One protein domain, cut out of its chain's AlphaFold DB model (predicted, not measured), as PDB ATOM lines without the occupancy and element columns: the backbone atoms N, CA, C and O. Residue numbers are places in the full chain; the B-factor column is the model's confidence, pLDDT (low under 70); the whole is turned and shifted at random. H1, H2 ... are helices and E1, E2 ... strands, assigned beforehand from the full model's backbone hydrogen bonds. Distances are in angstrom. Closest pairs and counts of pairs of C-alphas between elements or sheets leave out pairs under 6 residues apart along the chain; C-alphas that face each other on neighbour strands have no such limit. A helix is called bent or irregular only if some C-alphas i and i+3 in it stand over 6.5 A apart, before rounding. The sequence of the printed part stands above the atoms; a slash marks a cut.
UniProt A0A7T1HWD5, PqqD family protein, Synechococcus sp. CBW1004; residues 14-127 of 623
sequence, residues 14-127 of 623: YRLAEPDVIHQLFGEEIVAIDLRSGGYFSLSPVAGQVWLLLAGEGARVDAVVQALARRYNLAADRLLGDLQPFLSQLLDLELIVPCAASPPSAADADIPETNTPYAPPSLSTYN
ATOM      1  N   TYR A  14     178.293 165.193 197.687       91.06
ATOM      2  CA  TYR A  14     178.132 165.319 196.239       91.06
ATOM      3  C   TYR A  14     177.734 163.980 195.616       91.06
ATOM      4  O   TYR A  14     178.094 162.921 196.129       91.06
ATOM      5  N   ARG A  15     177.001 164.035 194.503       90.62
ATOM      6  CA  ARG A  15     176.676 162.880 193.653       90.62
ATOM      7  C   ARG A  15     176.829 163.228 192.175       90.62
ATOM      8  O   ARG A  15     176.787 164.410 191.840       90.62
ATOM      9  N   LEU A  16     176.919 162.229 191.301       91.06
ATOM     10  CA  LEU A  16     176.905 162.447 189.848       91.06
ATOM     11  C   LEU A  16     175.594 163.105 189.382       91.06
ATOM     12  O   LEU A  16     174.514 162.834 189.927       91.06
ATOM     13  N   ALA A  17     175.682 163.952 188.356       86.00
ATOM     14  CA  ALA A  17     174.543 164.610 187.714       86.00
ATOM     15  C   ALA A  17     173.762 163.664 186.771       86.00
ATOM     16  O   ALA A  17     173.429 164.007 185.642       86.00
ATOM     17  N   GLU A  18     173.462 162.447 187.225       74.44
ATOM     18  CA  GLU A  18     172.633 161.492 186.481       74.44
ATOM     19  C   GLU A  18     171.162 161.967 186.403       74.44
ATOM     20  O   GLU A  18     170.658 162.546 187.378       74.44
ATOM     21  N   PRO A  19     170.444 161.699 185.287       69.31
ATOM     22  CA  PRO A  19     170.857 160.899 184.120       69.31
ATOM     23  C   PRO A  19     171.615 161.689 183.036       69.31
ATOM     24  O   PRO A  19     171.986 161.113 182.019       69.31
ATOM     25  N   ASP A  20     171.815 162.993 183.232       63.75
ATOM     26  CA  ASP A  20     172.377 163.895 182.221       63.75
ATOM     27  C   ASP A  20     173.874 163.660 181.980       63.75
ATOM     28  O   ASP A  20     174.384 163.948 180.901       63.75
ATOM     29  N   VAL A  21     174.569 163.098 182.968       76.69
ATOM     30  CA  VAL A  21     175.960 162.663 182.856       76.69
ATOM     31  C   VAL A  21     176.016 161.143 182.886       76.69
ATOM     32  O   VAL A  21     175.697 160.520 183.899       76.69
ATOM     33  N   ILE A  22     176.452 160.551 181.778       76.06
ATOM     34  CA  ILE A  22     176.726 159.115 181.673       76.06
ATOM     35  C   ILE A  22     178.231 158.881 181.724       76.06
ATOM     36  O   ILE A  22     179.020 159.768 181.410       76.06
ATOM     37  N   HIS A  23     178.658 157.691 182.130       78.62
ATOM     38  CA  HIS A  23     180.078 157.374 182.183       78.62
ATOM     39  C   HIS A  23     180.337 155.896 181.917       78.62
ATOM     40  O   HIS A  23     179.467 155.048 182.117       78.62
ATOM     41  N   GLN A  24     181.557 155.594 181.493       72.94
ATOM     42  CA  GLN A  24     182.036 154.237 181.298       72.94
ATOM     43  C   GLN A  24     183.481 154.112 181.780       72.94
ATOM     44  O   GLN A  24     184.300 155.013 181.603       72.94
ATOM     45  N   LEU A  25     183.781 152.973 182.403       68.69
ATOM     46  CA  LEU A  25     185.124 152.612 182.844       68.69
ATOM     47  C   LEU A  25     185.889 151.945 181.689       68.69
ATOM     48  O   LEU A  25     185.443 150.927 181.154       68.69
ATOM     49  N   PHE A  26     187.055 152.489 181.349       60.50
ATOM     50  CA  PHE A  26     187.998 151.954 180.370       60.50
ATOM     51  C   PHE A  26     189.323 151.631 181.071       60.50
ATOM     52  O   PHE A  26     190.145 152.505 181.337       60.50
ATOM     53  N   GLY A  27     189.541 150.357 181.407       67.50
ATOM     54  CA  GLY A  27     190.678 149.975 182.248       67.50
ATOM     55  C   GLY A  27     190.516 150.537 183.663       67.50
ATOM     56  O   GLY A  27     189.599 150.130 184.371       67.50
ATOM     57  N   GLU A  28     191.395 151.458 184.065       68.19
ATOM     58  CA  GLU A  28     191.294 152.173 185.348       68.19
ATOM     59  C   GLU A  28     190.821 153.631 185.197       68.19
ATOM     60  O   GLU A  28     190.631 154.313 186.200       68.19
ATOM     61  N   GLU A  29     190.606 154.109 183.969       69.56
ATOM     62  CA  GLU A  29     190.167 155.475 183.671       69.56
ATOM     63  C   GLU A  29     188.664 155.534 183.419       69.56
ATOM     64  O   GLU A  29     188.056 154.570 182.947       69.56
ATOM     65  N   ILE A  30     188.049 156.678 183.716       79.12
ATOM     66  CA  ILE A  30     186.627 156.896 183.436       79.12
ATOM     67  C   ILE A  30     186.486 157.917 182.328       79.12
ATOM     68  O   ILE A  30     187.018 159.020 182.419       79.12
ATOM     69  N   VAL A  31     185.706 157.556 181.314       78.31
ATOM     70  CA  VAL A  31     185.188 158.512 180.344       78.31
ATOM     71  C   VAL A  31     183.780 158.884 180.770       78.31
ATOM     72  O   VAL A  31     182.908 158.018 180.848       78.31
ATOM     73  N   ALA A  32     183.560 160.164 181.052       77.31
ATOM     74  CA  ALA A  32     182.244 160.725 181.311       77.31
ATOM     75  C   ALA A  32     181.780 161.561 180.116       77.31
ATOM     76  O   ALA A  32     182.586 162.187 179.428       77.31
ATOM     77  N   ILE A  33     180.478 161.560 179.865       71.31
ATOM     78  CA  ILE A  33     179.830 162.311 178.796       71.31
ATOM     79  C   ILE A  33     178.702 163.107 179.434       71.31
ATOM     80  O   ILE A  33     177.790 162.525 180.025       71.31
ATOM     81  N   ASP A  34     178.761 164.428 179.310       73.00
ATOM     82  CA  ASP A  34     177.634 165.291 179.644       73.00
ATOM     83  C   ASP A  34     176.721 165.401 178.425       73.00
ATOM     84  O   ASP A  34     177.034 166.080 177.448       73.00
ATOM     85  N   LEU A  35     175.571 164.733 178.482       57.16
ATOM     86  CA  LEU A  35     174.607 164.683 177.388       57.16
ATOM     87  C   LEU A  35     174.004 166.059 177.095       57.16
ATOM     88  O   LEU A  35     173.553 166.293 175.983       57.16
ATOM     89  N   ARG A  36     174.014 166.992 178.056       64.88
ATOM     90  CA  ARG A  36     173.460 168.344 177.871       64.88
ATOM     91  C   ARG A  36     174.333 169.189 176.952       64.88
ATOM     92  O   ARG A  36     173.818 169.840 176.045       64.88
ATOM     93  N   SER A  37     175.639 169.197 177.213       59.03
ATOM     94  CA  SER A  37     176.617 169.976 176.452       59.03
ATOM     95  C   SER A  37     177.222 169.206 175.275       59.03
ATOM     96  O   SER A  37     177.768 169.825 174.363       59.03
ATOM     97  N   GLY A  38     177.129 167.872 175.280       56.81
ATOM     98  CA  GLY A  38     177.903 167.004 174.392       56.81
ATOM     99  C   GLY A  38     179.390 166.949 174.763       56.81
ATOM    100  O   GLY A  38     180.197 166.503 173.949       56.81
ATOM    101  N   GLY A  39     179.758 167.439 175.953       60.91
ATOM    102  CA  GLY A  39     181.127 167.451 176.455       60.91
ATOM    103  C   GLY A  39     181.600 166.055 176.847       60.91
ATOM    104  O   GLY A  39     180.877 165.291 177.491       60.91
ATOM    105  N   TYR A  40     182.836 165.740 176.476       68.88
ATOM    106  CA  TYR A  40     183.518 164.507 176.836       68.88
ATOM    107  C   TYR A  40     184.578 164.799 177.888       68.88
ATOM    108  O   TYR A  40     185.285 165.804 177.813       68.88
ATOM    109  N   PHE A  41     184.727 163.901 178.853       75.25
ATOM    110  CA  PHE A  41     185.677 164.060 179.940       75.25
ATOM    111  C   PHE A  41     186.438 162.762 180.168       75.25
ATOM    112  O   PHE A  41     185.819 161.708 180.274       75.25
ATOM    113  N   SER A  42     187.765 162.836 180.273       79.12
ATOM    114  CA  SER A  42     188.591 161.718 180.753       79.12
ATOM    115  C   SER A  42     189.058 162.027 182.163       79.12
ATOM    116  O   SER A  42     189.567 163.119 182.450       79.12
ATOM    117  N   LEU A  43     188.861 161.056 183.042       83.50
ATOM    118  CA  LEU A  43     189.277 161.075 184.426       83.50
ATOM    119  C   LEU A  43     190.462 160.131 184.585       83.50
ATOM    120  O   LEU A  43     190.348 158.938 184.292       83.50
ATOM    121  N   SER A  44     191.563 160.657 185.126       84.25
ATOM    122  CA  SER A  44     192.717 159.837 185.501       84.25
ATOM    123  C   SER A  44     192.327 158.736 186.497       84.25
ATOM    124  O   SER A  44     191.304 158.858 187.174       84.25
ATOM    125  N   PRO A  45     193.131 157.675 186.682       84.62
ATOM    126  CA  PRO A  45     192.729 156.539 187.515       84.62
ATOM    127  C   PRO A  45     192.318 156.891 188.954       84.62
ATOM    128  O   PRO A  45     191.374 156.325 189.508       84.62
ATOM    129  N   VAL A  46     192.987 157.874 189.568       89.25
ATOM    130  CA  VAL A  46     192.618 158.366 190.907       89.25
ATOM    131  C   VAL A  46     191.327 159.189 190.860       89.25
ATOM    132  O   VAL A  46     190.482 159.048 191.745       89.25
ATOM    133  N   ALA A  47     191.128 160.001 189.816       89.94
ATOM    134  CA  ALA A  47     189.877 160.723 189.589       89.94
ATOM    135  C   ALA A  47     188.699 159.765 189.336       89.94
ATOM    136  O   ALA A  47     187.612 159.992 189.864       89.94
ATOM    137  N   GLY A  48     188.920 158.658 188.623       87.38
ATOM    138  CA  GLY A  48     187.929 157.605 188.412       87.38
ATOM    139  C   GLY A  48     187.471 156.950 189.719       87.38
ATOM    140  O   GLY A  48     186.282 156.714 189.915       87.38
ATOM    141  N   GLN A  49     188.372 156.740 190.681       87.31
ATOM    142  CA  GLN A  49     187.981 156.243 192.009       87.31
ATOM    143  C   GLN A  49     187.133 157.248 192.786       87.31
ATOM    144  O   GLN A  49     186.151 156.860 193.417       87.31
ATOM    145  N   VAL A  50     187.483 158.538 192.730       90.00
ATOM    146  CA  VAL A  50     186.655 159.602 193.321       90.00
ATOM    147  C   VAL A  50     185.272 159.602 192.677       90.00
ATOM    148  O   VAL A  50     184.271 159.643 193.381       90.00
ATOM    149  N   TRP A  51     185.216 159.502 191.353       91.19
ATOM    150  CA  TRP A  51     183.977 159.468 190.587       91.19
ATOM    151  C   TRP A  51     183.071 158.301 190.984       91.19
ATOM    152  O   TRP A  51     181.895 158.514 191.271       91.19
ATOM    153  N   LEU A  52     183.615 157.084 191.092       86.62
ATOM    154  CA  LEU A  52     182.860 155.904 191.530       86.62
ATOM    155  C   LEU A  52     182.347 156.040 192.967       86.62
ATOM    156  O   LEU A  52     181.238 155.604 193.262       86.62
ATOM    157  N   LEU A  53     183.112 156.680 193.856       87.75
ATOM    158  CA  LEU A  53     182.662 156.973 195.219       87.75
ATOM    159  C   LEU A  53     181.508 157.987 195.264       87.75
ATOM    160  O   LEU A  53     180.741 157.985 196.225       87.75
ATOM    161  N   LEU A  54     181.389 158.857 194.257       88.81
ATOM    162  CA  LEU A  54     180.296 159.825 194.120       88.81
ATOM    163  C   LEU A  54     179.089 159.268 193.343       88.81
ATOM    164  O   LEU A  54     178.056 159.938 193.270       88.81
ATOM    165  N   ALA A  55     179.191 158.073 192.758       82.69
ATOM    166  CA  ALA A  55     178.093 157.434 192.038       82.69
ATOM    167  C   ALA A  55     176.950 156.999 192.983       82.69
ATOM    168  O   ALA A  55     177.116 156.880 194.199       82.69
ATOM    169  N   GLY A  56     175.758 156.761 192.426       77.38
ATOM    170  CA  GLY A  56     174.586 156.327 193.195       77.38
ATOM    171  C   GLY A  56     174.030 157.413 194.128       77.38
ATOM    172  O   GLY A  56     173.627 158.486 193.680       77.38
ATOM    173  N   GLU A  57     173.969 157.140 195.438       78.31
ATOM    174  CA  GLU A  57     173.416 158.080 196.435       78.31
ATOM    175  C   GLU A  57     174.355 159.268 196.753       78.31
ATOM    176  O   GLU A  57     173.935 160.248 197.380       78.31
ATOM    177  N   GLY A  58     175.603 159.218 196.274       84.25
ATOM    178  CA  GLY A  58     176.643 160.211 196.536       84.25
ATOM    179  C   GLY A  58     177.407 159.987 197.839       84.25
ATOM    180  O   GLY A  58     177.061 159.141 198.664       84.25
ATOM    181  N   ALA A  59     178.453 160.787 198.049       85.94
ATOM    182  CA  ALA A  59     179.317 160.693 199.223       85.94
ATOM    183  C   ALA A  59     179.746 162.064 199.754       85.94
ATOM    184  O   ALA A  59     179.803 163.060 199.029       85.94
ATOM    185  N   ARG A  60     180.070 162.104 201.051       87.81
ATOM    186  CA  ARG A  60     180.714 163.261 201.684       87.81
ATOM    187  C   ARG A  60     182.189 163.330 201.319       87.81
ATOM    188  O   ARG A  60     182.856 162.297 201.246       87.81
ATOM    189  N   VAL A  61     182.710 164.547 201.185       87.62
ATOM    190  CA  VAL A  61     184.126 164.776 200.858       87.62
ATOM    191  C   VAL A  61     185.055 164.112 201.879       87.62
ATOM    192  O   VAL A  61     186.015 163.449 201.493       87.62
ATOM    193  N   ASP A  62     184.761 164.202 203.178       85.12
ATOM    194  CA  ASP A  62     185.568 163.546 204.213       85.12
ATOM    195  C   ASP A  62     185.565 162.011 204.128       85.12
ATOM    196  O   ASP A  62     186.586 161.377 204.404       85.12
ATOM    197  N   ALA A  63     184.459 161.404 203.698       85.44
ATOM    198  CA  ALA A  63     184.377 159.967 203.464       85.44
ATOM    199  C   ALA A  63     185.219 159.543 202.249       85.44
ATOM    200  O   ALA A  63     185.950 158.553 202.333       85.44
ATOM    201  N   VAL A  64     185.184 160.324 201.163       88.31
ATOM    202  CA  VAL A  64     186.044 160.118 199.983       88.31
ATOM    203  C   VAL A  64     187.522 160.213 200.375       88.31
ATOM    204  O   VAL A  64     188.311 159.318 200.063       88.31
ATOM    205  N   VAL A  65     187.892 161.243 201.148       89.75
ATOM    206  CA  VAL A  65     189.256 161.431 201.674       89.75
ATOM    207  C   VAL A  65     189.695 160.231 202.512       89.75
ATOM    208  O   VAL A  65     190.800 159.728 202.329       89.75
ATOM    209  N   GLN A  66     188.850 159.736 203.420       87.19
ATOM    210  CA  GLN A  66     189.183 158.588 204.273       87.19
ATOM    211  C   GLN A  66     189.323 157.277 203.490       87.19
ATOM    212  O   GLN A  66     190.149 156.431 203.847       87.19
ATOM    213  N   ALA A  67     188.528 157.085 202.435       86.31
ATOM    214  CA  ALA A  67     188.639 155.922 201.562       86.31
ATOM    215  C   ALA A  67     189.987 155.926 200.819       86.31
ATOM    216  O   ALA A  67     190.743 154.955 200.905       86.31
ATOM    217  N   LEU A  68     190.355 157.058 200.213       87.31
ATOM    218  CA  LEU A  68     191.635 157.219 199.516       87.31
ATOM    219  C   LEU A  68     192.845 157.200 200.468       87.31
ATOM    220  O   LEU A  68     193.875 156.617 200.132       87.31
ATOM    221  N   ALA A  69     192.725 157.756 201.680       89.06
ATOM    222  CA  ALA A  69     193.791 157.760 202.692       89.06
ATOM    223  C   ALA A  69     194.213 156.344 203.077       89.06
ATOM    224  O   ALA A  69     195.404 156.040 203.139       89.06
ATOM    225  N   ARG A  70     193.228 155.463 203.285       86.19
ATOM    226  CA  ARG A  70     193.470 154.045 203.567       86.19
ATOM    227  C   ARG A  70     194.055 153.321 202.366       86.19
ATOM    228  O   ARG A  70     194.967 152.519 202.532       86.19
ATOM    229  N   ARG A  71     193.550 153.628 201.171       84.19
ATOM    230  CA  ARG A  71     193.942 152.978 199.921       84.19
ATOM    231  C   ARG A  71     195.396 153.238 199.540       84.19
ATOM    232  O   ARG A  71     196.102 152.314 199.144       84.19
ATOM    233  N   TYR A  72     195.817 154.492 199.655       85.50
ATOM    234  CA  TYR A  72     197.123 154.966 199.202       85.50
ATOM    235  C   TYR A  72     198.128 155.170 200.338       85.50
ATOM    236  O   TYR A  72     199.278 155.518 200.080       85.50
ATOM    237  N   ASN A  73     197.711 154.935 201.587       87.88
ATOM    238  CA  ASN A  73     198.509 155.156 202.792       87.88
ATOM    239  C   ASN A  73     199.081 156.589 202.859       87.88
ATOM    240  O   ASN A  73     200.278 156.802 203.064       87.88
ATOM    241  N   LEU A  74     198.205 157.578 202.649       90.31
ATOM    242  CA  LEU A  74     198.530 159.008 202.632       90.31
ATOM    243  C   LEU A  74     197.799 159.769 203.743       90.31
ATOM    244  O   LEU A  74     196.744 159.356 204.222       90.31
ATOM    245  N   ALA A  75     198.359 160.914 204.146       91.06
ATOM    246  CA  ALA A  75     197.737 161.795 205.131       91.06
ATOM    247  C   ALA A  75     196.461 162.450 204.570       91.06
ATOM    248  O   ALA A  75     196.475 162.988 203.462       91.06
ATOM    249  N   ALA A  76     195.385 162.455 205.364       86.19
ATOM    250  CA  ALA A  76     194.082 163.005 204.975       86.19
ATOM    251  C   ALA A  76     194.154 164.484 204.552       86.19
ATOM    252  O   ALA A  76     193.537 164.855 203.560       86.19
ATOM    253  N   ASP A  77     194.961 165.302 205.236       85.25
ATOM    254  CA  ASP A  77     195.119 166.730 204.916       85.25
ATOM    255  C   ASP A  77     195.702 166.955 203.514       85.25
ATOM    256  O   ASP A  77     195.306 167.885 202.813       85.25
ATOM    257  N   ARG A  78     196.617 166.076 203.075       88.25
ATOM    258  CA  ARG A  78     197.180 166.126 201.720       88.25
ATOM    259  C   ARG A  78     196.113 165.788 200.681       88.25
ATOM    260  O   ARG A  78     195.967 166.512 199.708       88.25
ATOM    261  N   LEU A  79     195.367 164.708 200.907       89.44
ATOM    262  CA  LEU A  79     194.307 164.268 199.999       89.44
ATOM    263  C   LEU A  79     193.190 165.300 199.883       89.44
ATOM    264  O   LEU A  79     192.693 165.537 198.791       89.44
ATOM    265  N   LEU A  80     192.820 165.938 200.993       88.25
ATOM    266  CA  LEU A  80     191.839 167.015 200.981       88.25
ATOM    267  C   LEU A  80     192.327 168.195 200.126       88.25
ATOM    268  O   LEU A  80     191.557 168.717 199.326       88.25
ATOM    269  N   GLY A  81     193.606 168.566 200.249       84.19
ATOM    270  CA  GLY A  81     194.225 169.603 199.418       84.19
ATOM    271  C   GLY A  81     194.231 169.273 197.922       84.19
ATOM    272  O   GLY A  81     193.952 170.155 197.115       84.19
ATOM    273  N   ASP A  82     194.493 168.015 197.558       88.94
ATOM    274  CA  ASP A  82     194.506 167.556 196.159       88.94
ATOM    275  C   ASP A  82     193.084 167.408 195.572       88.94
ATOM    276  O   ASP A  82     192.859 167.700 194.400       88.94
ATOM    277  N   LEU A  83     192.106 166.970 196.375       90.38
ATOM    278  CA  LEU A  83     190.722 166.742 195.930       90.38
ATOM    279  C   LEU A  83     189.924 168.028 195.762       90.38
ATOM    280  O   LEU A  83     188.996 168.075 194.957       90.38
ATOM    281  N   GLN A  84     190.243 169.061 196.533       88.25
ATOM    282  CA  GLN A  84     189.442 170.275 196.563       88.25
ATOM    283  C   GLN A  84     189.403 171.007 195.203       88.25
ATOM    284  O   GLN A  84     188.297 171.311 194.759       88.25
ATOM    285  N   PRO A  85     190.524 171.241 194.489       85.06
ATOM    286  CA  PRO A  85     190.486 171.810 193.139       85.06
ATOM    287  C   PRO A  85     189.705 170.941 192.147       85.06
ATOM    288  O   PRO A  85     188.927 171.460 191.353       85.06
ATOM    289  N   PHE A  86     189.880 169.620 192.224       90.88
ATOM    290  CA  PHE A  86     189.225 168.664 191.332       90.88
ATOM    291  C   PHE A  86     187.700 168.643 191.516       90.88
ATOM    292  O   PHE A  86     186.953 168.744 190.549       90.88
ATOM    293  N   LEU A  87     187.212 168.579 192.757       91.62
ATOM    294  CA  LEU A  87     185.776 168.612 193.040       91.62
ATOM    295  C   LEU A  87     185.143 169.961 192.670       91.62
ATOM    296  O   LEU A  87     184.005 169.983 192.204       91.62
ATOM    297  N   SER A  88     185.870 171.073 192.837       85.62
ATOM    298  CA  SER A  88     185.406 172.383 192.367       85.62
ATOM    299  C   SER A  88     185.259 172.388 190.847       85.62
ATOM    300  O   SER A  88     184.230 172.820 190.343       85.62
ATOM    301  N   GLN A  89     186.234 171.825 190.128       86.75
ATOM    302  CA  GLN A  89     186.180 171.696 188.673       86.75
ATOM    303  C   GLN A  89     184.977 170.857 188.209       86.75
ATOM    304  O   GLN A  89     184.287 171.244 187.271       86.75
ATOM    305  N   LEU A  90     184.676 169.740 188.885       90.56
ATOM    306  CA  LEU A  90     183.492 168.928 188.580       90.56
ATOM    307  C   LEU A  90     182.170 169.676 188.822       90.56
ATOM    308  O   LEU A  90     181.203 169.437 188.103       90.56
ATOM    309  N   LEU A  91     182.108 170.552 189.829       87.88
ATOM    310  CA  LEU A  91     180.928 171.380 190.110       87.88
ATOM    311  C   LEU A  91     180.746 172.490 189.078       87.88
ATOM    312  O   LEU A  91     179.622 172.724 188.641       87.88
ATOM    313  N   ASP A  92     181.835 173.155 188.694       79.19
ATOM    314  CA  ASP A  92     181.815 174.231 187.701       79.19
ATOM    315  C   ASP A  92     181.391 173.710 186.317       79.19
ATOM    316  O   ASP A  92     180.681 174.399 185.590       79.19
ATOM    317  N   LEU A  93     181.767 172.468 185.986       78.38
ATOM    318  CA  LEU A  93     181.337 171.750 184.778       78.38
ATOM    319  C   LEU A  93     179.978 171.048 184.930       78.38
ATOM    320  O   LEU A  93     179.552 170.324 184.035       78.38
ATOM    321  N   GLU A  94     179.311 171.221 186.072       84.50
ATOM    322  CA  GLU A  94     178.027 170.596 186.400       84.50
ATOM    323  C   GLU A  94     178.010 169.058 186.258       84.50
ATOM    324  O   GLU A  94     176.959 168.468 186.001       84.50
ATOM    325  N   LEU A  95     179.157 168.391 186.431       86.19
ATOM    326  CA  LEU A  95     179.279 166.928 186.363       86.19
ATOM    327  C   LEU A  95     178.822 166.238 187.649       86.19
ATOM    328  O   LEU A  95     178.386 165.084 187.643       86.19
ATOM    329  N   ILE A  96     178.903 166.967 188.759       92.38
ATOM    330  CA  ILE A  96     178.396 166.552 190.062       92.38
ATOM    331  C   ILE A  96     177.465 167.620 190.624       92.38
ATOM    332  O   ILE A  96     177.590 168.806 190.329       92.38
ATOM    333  N   VAL A  97     176.538 167.199 191.478       88.81
ATOM    334  CA  VAL A  97     175.577 168.076 192.149       88.81
ATOM    335  C   VAL A  97     175.629 167.880 193.665       88.81
ATOM    336  O   VAL A  97     175.870 166.760 194.131       88.81
ATOM    337  N   PRO A  98     175.381 168.935 194.468       89.38
ATOM    338  CA  PRO A  98     175.253 168.793 195.913       89.38
ATOM    339  C   PRO A  98     174.135 167.810 196.282       89.38
ATOM    340  O   PRO A  98     173.040 167.854 195.715       89.38
ATOM    341  N   CYS A  99     174.378 166.956 197.273       82.94
ATOM    342  CA  CYS A  99     173.377 166.034 197.803       82.94
ATOM    343  C   CYS A  99     173.349 166.029 199.336       82.94
ATOM    344  O   CYS A  99     174.322 166.363 200.016       82.94
ATOM    345  N   ALA A 100     172.207 165.625 199.896       72.88
ATOM    346  CA  ALA A 100     172.079 165.345 201.320       72.88
ATOM    347  C   ALA A 100     172.695 163.969 201.636       72.88
ATOM    348  O   ALA A 100     171.978 163.025 201.958       72.88
ATOM    349  N   ALA A 101     174.016 163.827 201.496       59.84
ATOM    350  CA  ALA A 101     174.692 162.575 201.825       59.84
ATOM    351  C   ALA A 101     174.668 162.338 203.348       59.84
ATOM    352  O   ALA A 101     175.143 163.166 204.131       59.84
ATOM    353  N   SER A 102     174.128 161.195 203.781       55.69
ATOM    354  CA  SER A 102     174.288 160.718 205.163       55.69
ATOM    355  C   SER A 102     175.717 160.195 205.371       55.69
ATOM    356  O   SER A 102     176.317 159.719 204.411       55.69
ATOM    357  N   PRO A 103     176.302 160.276 206.585       48.12
ATOM    358  CA  PRO A 103     177.641 159.743 206.823       48.12
ATOM    359  C   PRO A 103     177.669 158.246 206.478       48.12
ATOM    360  O   PRO A 103     176.930 157.483 207.108       48.12
ATOM    361  N   PRO A 104     178.494 157.797 205.515       47.59
ATOM    362  CA  PRO A 104     178.674 156.373 205.310       47.59
ATOM    363  C   PRO A 104     179.372 155.798 206.550       47.59
ATOM    364  O   PRO A 104     180.309 156.398 207.083       47.59
ATOM    365  N   SER A 105     178.930 154.625 207.017       47.16
ATOM    366  CA  SER A 105     179.763 153.782 207.881       47.16
ATOM    367  C   SER A 105     181.106 153.634 207.178       47.16
ATOM    368  O   SER A 105     181.139 153.242 206.014       47.16
ATOM    369  N   ALA A 106     182.203 153.975 207.852       42.03
ATOM    370  CA  ALA A 106     183.542 154.023 207.276       42.03
ATOM    371  C   ALA A 106     184.062 152.656 206.761       42.03
ATOM    372  O   ALA A 106     185.262 152.510 206.583       42.03
ATOM    373  N   ALA A 107     183.227 151.643 206.535       46.09
ATOM    374  CA  ALA A 107     183.631 150.266 206.284       46.09
ATOM    375  C   ALA A 107     183.413 149.747 204.848       46.09
ATOM    376  O   ALA A 107     184.236 148.946 204.430       46.09
ATOM    377  N   ASP A 108     182.417 150.211 204.076       50.03
ATOM    378  CA  ASP A 108     181.908 149.396 202.945       50.03
ATOM    379  C   ASP A 108     181.817 150.105 201.576       50.03
ATOM    380  O   ASP A 108     181.011 149.723 200.730       50.03
ATOM    381  N   ALA A 109     182.622 151.139 201.314       54.69
ATOM    382  CA  ALA A 109     182.754 151.628 199.940       54.69
ATOM    383  C   ALA A 109     183.702 150.692 199.168       54.69
ATOM    384  O   ALA A 109     184.921 150.854 199.236       54.69
ATOM    385  N   ASP A 110     183.132 149.691 198.492       52.97
ATOM    386  CA  ASP A 110     183.835 148.783 197.576       52.97
ATOM    387  C   ASP A 110     184.359 149.589 196.374       52.97
ATOM    388  O   ASP A 110     183.673 149.789 195.371       52.97
ATOM    389  N   ILE A 111     185.580 150.113 196.488       58.62
ATOM    390  CA  ILE A 111     186.317 150.644 195.338       58.62
ATOM    391  C   ILE A 111     187.018 149.450 194.678       58.62
ATOM    392  O   ILE A 111     187.699 148.707 195.391       58.62
ATOM    393  N   PRO A 112     186.908 149.257 193.350       60.16
ATOM    394  CA  PRO A 112     187.646 148.211 192.644       60.16
ATOM    395  C   PRO A 112     189.149 148.220 192.984       60.16
ATOM    396  O   PRO A 112     189.759 149.285 193.113       60.16
ATOM    397  N   GLU A 113     189.764 147.042 193.142       59.16
ATOM    398  CA  GLU A 113     191.216 146.930 193.347       59.16
ATOM    399  C   GLU A 113     191.982 147.433 192.108       59.16
ATOM    400  O   GLU A 113     191.607 147.152 190.974       59.16
ATOM    401  N   THR A 114     193.071 148.176 192.325       64.25
ATOM    402  CA  THR A 114     193.926 148.757 191.266       64.25
ATOM    403  C   THR A 114     195.402 148.714 191.685       64.25
ATOM    404  O   THR A 114     195.722 148.756 192.877       64.25
ATOM    405  N   ASN A 115     196.336 148.627 190.741       66.56
ATOM    406  CA  ASN A 115     197.774 148.667 191.052       66.56
ATOM    407  C   ASN A 115     198.409 150.045 190.796       66.56
ATOM    408  O   ASN A 115     199.632 150.183 190.882       66.56
ATOM    409  N   THR A 116     197.602 151.067 190.511       70.44
ATOM    410  CA  THR A 116     198.094 152.396 190.131       70.44
ATOM    411  C   THR A 116     198.617 153.178 191.340       70.44
ATOM    412  O   THR A 116     197.919 153.269 192.352       70.44
ATOM    413  N   PRO A 117     199.834 153.759 191.276       82.38
ATOM    414  CA  PRO A 117     200.350 154.669 192.299       82.38
ATOM    415  C   PRO A 117     199.472 155.916 192.462       82.38
ATOM    416  O   PRO A 117     198.805 156.346 191.527       82.38
ATOM    417  N   TYR A 118     199.501 156.544 193.639       87.25
ATOM    418  CA  TYR A 118     198.759 157.789 193.842       87.25
ATOM    419  C   TYR A 118     199.345 158.943 193.015       87.25
ATOM    420  O   TYR A 118     200.511 159.305 193.195       87.25
ATOM    421  N   ALA A 119     198.492 159.580 192.216       86.31
ATOM    422  CA  ALA A 119     198.690 160.901 191.632       86.31
ATOM    423  C   ALA A 119     197.474 161.790 191.972       86.31
ATOM    424  O   ALA A 119     196.383 161.251 192.168       86.31
ATOM    425  N   PRO A 120     197.627 163.125 192.068       87.50
ATOM    426  CA  PRO A 120     196.487 164.019 192.249       87.50
ATOM    427  C   PRO A 120     195.416 163.784 191.167       87.50
ATOM    428  O   PRO A 120     195.778 163.608 190.000       87.50
ATOM    429  N   PRO A 121     194.120 163.762 191.528       88.12
ATOM    430  CA  PRO A 121     193.048 163.529 190.571       88.12
ATOM    431  C   PRO A 121     192.990 164.668 189.555       88.12
ATOM    432  O   PRO A 121     193.118 165.843 189.901       88.12
ATOM    433  N   SER A 122     192.782 164.308 188.296       82.12
ATOM    434  CA  SER A 122     192.734 165.243 187.179       82.12
ATOM    435  C   SER A 122     191.564 164.915 186.262       82.12
ATOM    436  O   SER A 122     191.211 163.750 186.066       82.12
ATOM    437  N   LEU A 123     190.972 165.971 185.710       80.44
ATOM    438  CA  LEU A 123     189.911 165.922 184.718       80.44
ATOM    439  C   LEU A 123     190.406 166.620 183.457       80.44
ATOM    440  O   LEU A 123     190.824 167.779 183.515       80.44
ATOM    441  N   SER A 124     190.302 165.937 182.328       64.06
ATOM    442  CA  SER A 124     190.543 166.534 181.019       64.06
ATOM    443  C   SER A 124     189.215 166.695 180.296       64.06
ATOM    444  O   SER A 124     188.401 165.773 180.314       64.06
ATOM    445  N   THR A 125     188.980 167.877 179.728       60.06
ATOM    446  CA  THR A 125     187.727 168.250 179.051       60.06
ATOM    447  C   THR A 125     187.949 168.303 177.555       60.06
ATOM    448  O   THR A 125     188.991 168.779 177.105       60.06
ATOM    449  N   TYR A 126     186.966 167.827 176.800       56.25
ATOM    450  CA  TYR A 126     187.072 167.675 175.362       56.25
ATOM    451  C   TYR A 126     185.749 168.007 174.699       56.25
ATOM    452  O   TYR A 126     184.684 167.544 175.113       56.25
ATOM    453  N   ASN A 127     185.836 168.817 173.650       46.78
ATOM    454  CA  ASN A 127     184.670 169.404 172.994       46.78
ATOM    455  C   ASN A 127     184.225 168.597 171.763       46.78
ATOM    456  O   ASN A 127     183.268 168.957 171.079       46.78
TER     457      ASN A 127
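This is residues 14 to 127 of the 623 residues of the protein "PqqD family protein" of Synechococcus sp. CBW1004 (UniProt A0A7T1HWD5). A twisted antiparallel sheet of four strands, E2, E3, E4 and E6, has H1 packed over one face, and H2 lies beyond H1 on the side away from the sheet. H3 runs along one side of this core, the small strand pair E1 and E5 sits by the last residues of H1, and the stretch 100 to 122 wraps round the outside from E5 to E6. The printed part has 114 residues, with three named helices and six named strands in the order E1 E2 E3 E4 H1 H2 H3 E5 E6, and its class is mixed, helices and strands. The sheet's order is E2 E3 E4 E6. The whole is compact, with a radius of gyration of the C-alphas of 13.2 A, and spans 37 by 30 by 23 A.

E1, residues 14 to 16, begins at C-alpha 14 (178.132, 165.319, 196.239). E2, residues 21 to 26, is 16.3 A long, E3, residues 29 to 34, 16.4 A, and E4, residues 39 to 43, 13.1 A. H1, residues 45 to 54, is 14.5 A long, and H2, residues 61 to 72, 16.4 A. H3, residues 76 to 92, is 24.0 A long, begins at C-alpha 76 (194.082, 163.005, 204.975) and has a kink of 34 degrees near residue 83; it is irregular, but only just, with C-alphas 82 and 85 6.6 A apart. E5 is residues 96 to 99, and E6, residues 123 to 126, ends at C-alpha 126 (187.072, 167.675, 175.362).

E2, E3 and E4 form a meander, each strand the antiparallel neighbour of the one before, with N 24 and O 31 at 2.8 A and N 32 and O 41 at 2.8 A. E6 is antiparallel to E4, with N 42 and O 124 at 3.0 A. H1 is on this sheet at a height over the sheet of 8.6 A, two layers with the helix on one face; its closest C-alphas to E3 are Pro 45 and Glu 29, 4.7 A apart. H1 and H2 are close but not clearly touching, the C-alphas of Leu 53 and Val 64 being closest at 6.6 A. H2 and H3 touch, H3 with residues 76 to 83 alone, at a steep tilt of 54 degrees, opposite ways; the closest C-alphas are Ala 69 and Ala 76, 5.7 A. E1 and E5 are antiparallel, with N 97 and O 15 at 2.8 A, and the C-alphas of Arg 15 and Leu 54 of H1 are 4.8 A apart. Every O i to N i+4 pair is within hydrogen-bond range in H1 and H2, and 11 of 13 in H3.

The C-alphas farthest apart are those of Ser 105 and Asn 127, 38.5 A. The printed part has no cut. The link from E5 to E6 is long, with 23 residues. Mean pLDDT of the printed part is 77.5; residues 19 to 20, 25 to 29, 35 to 40, 101 to 115 and 124 to 127 are under 70.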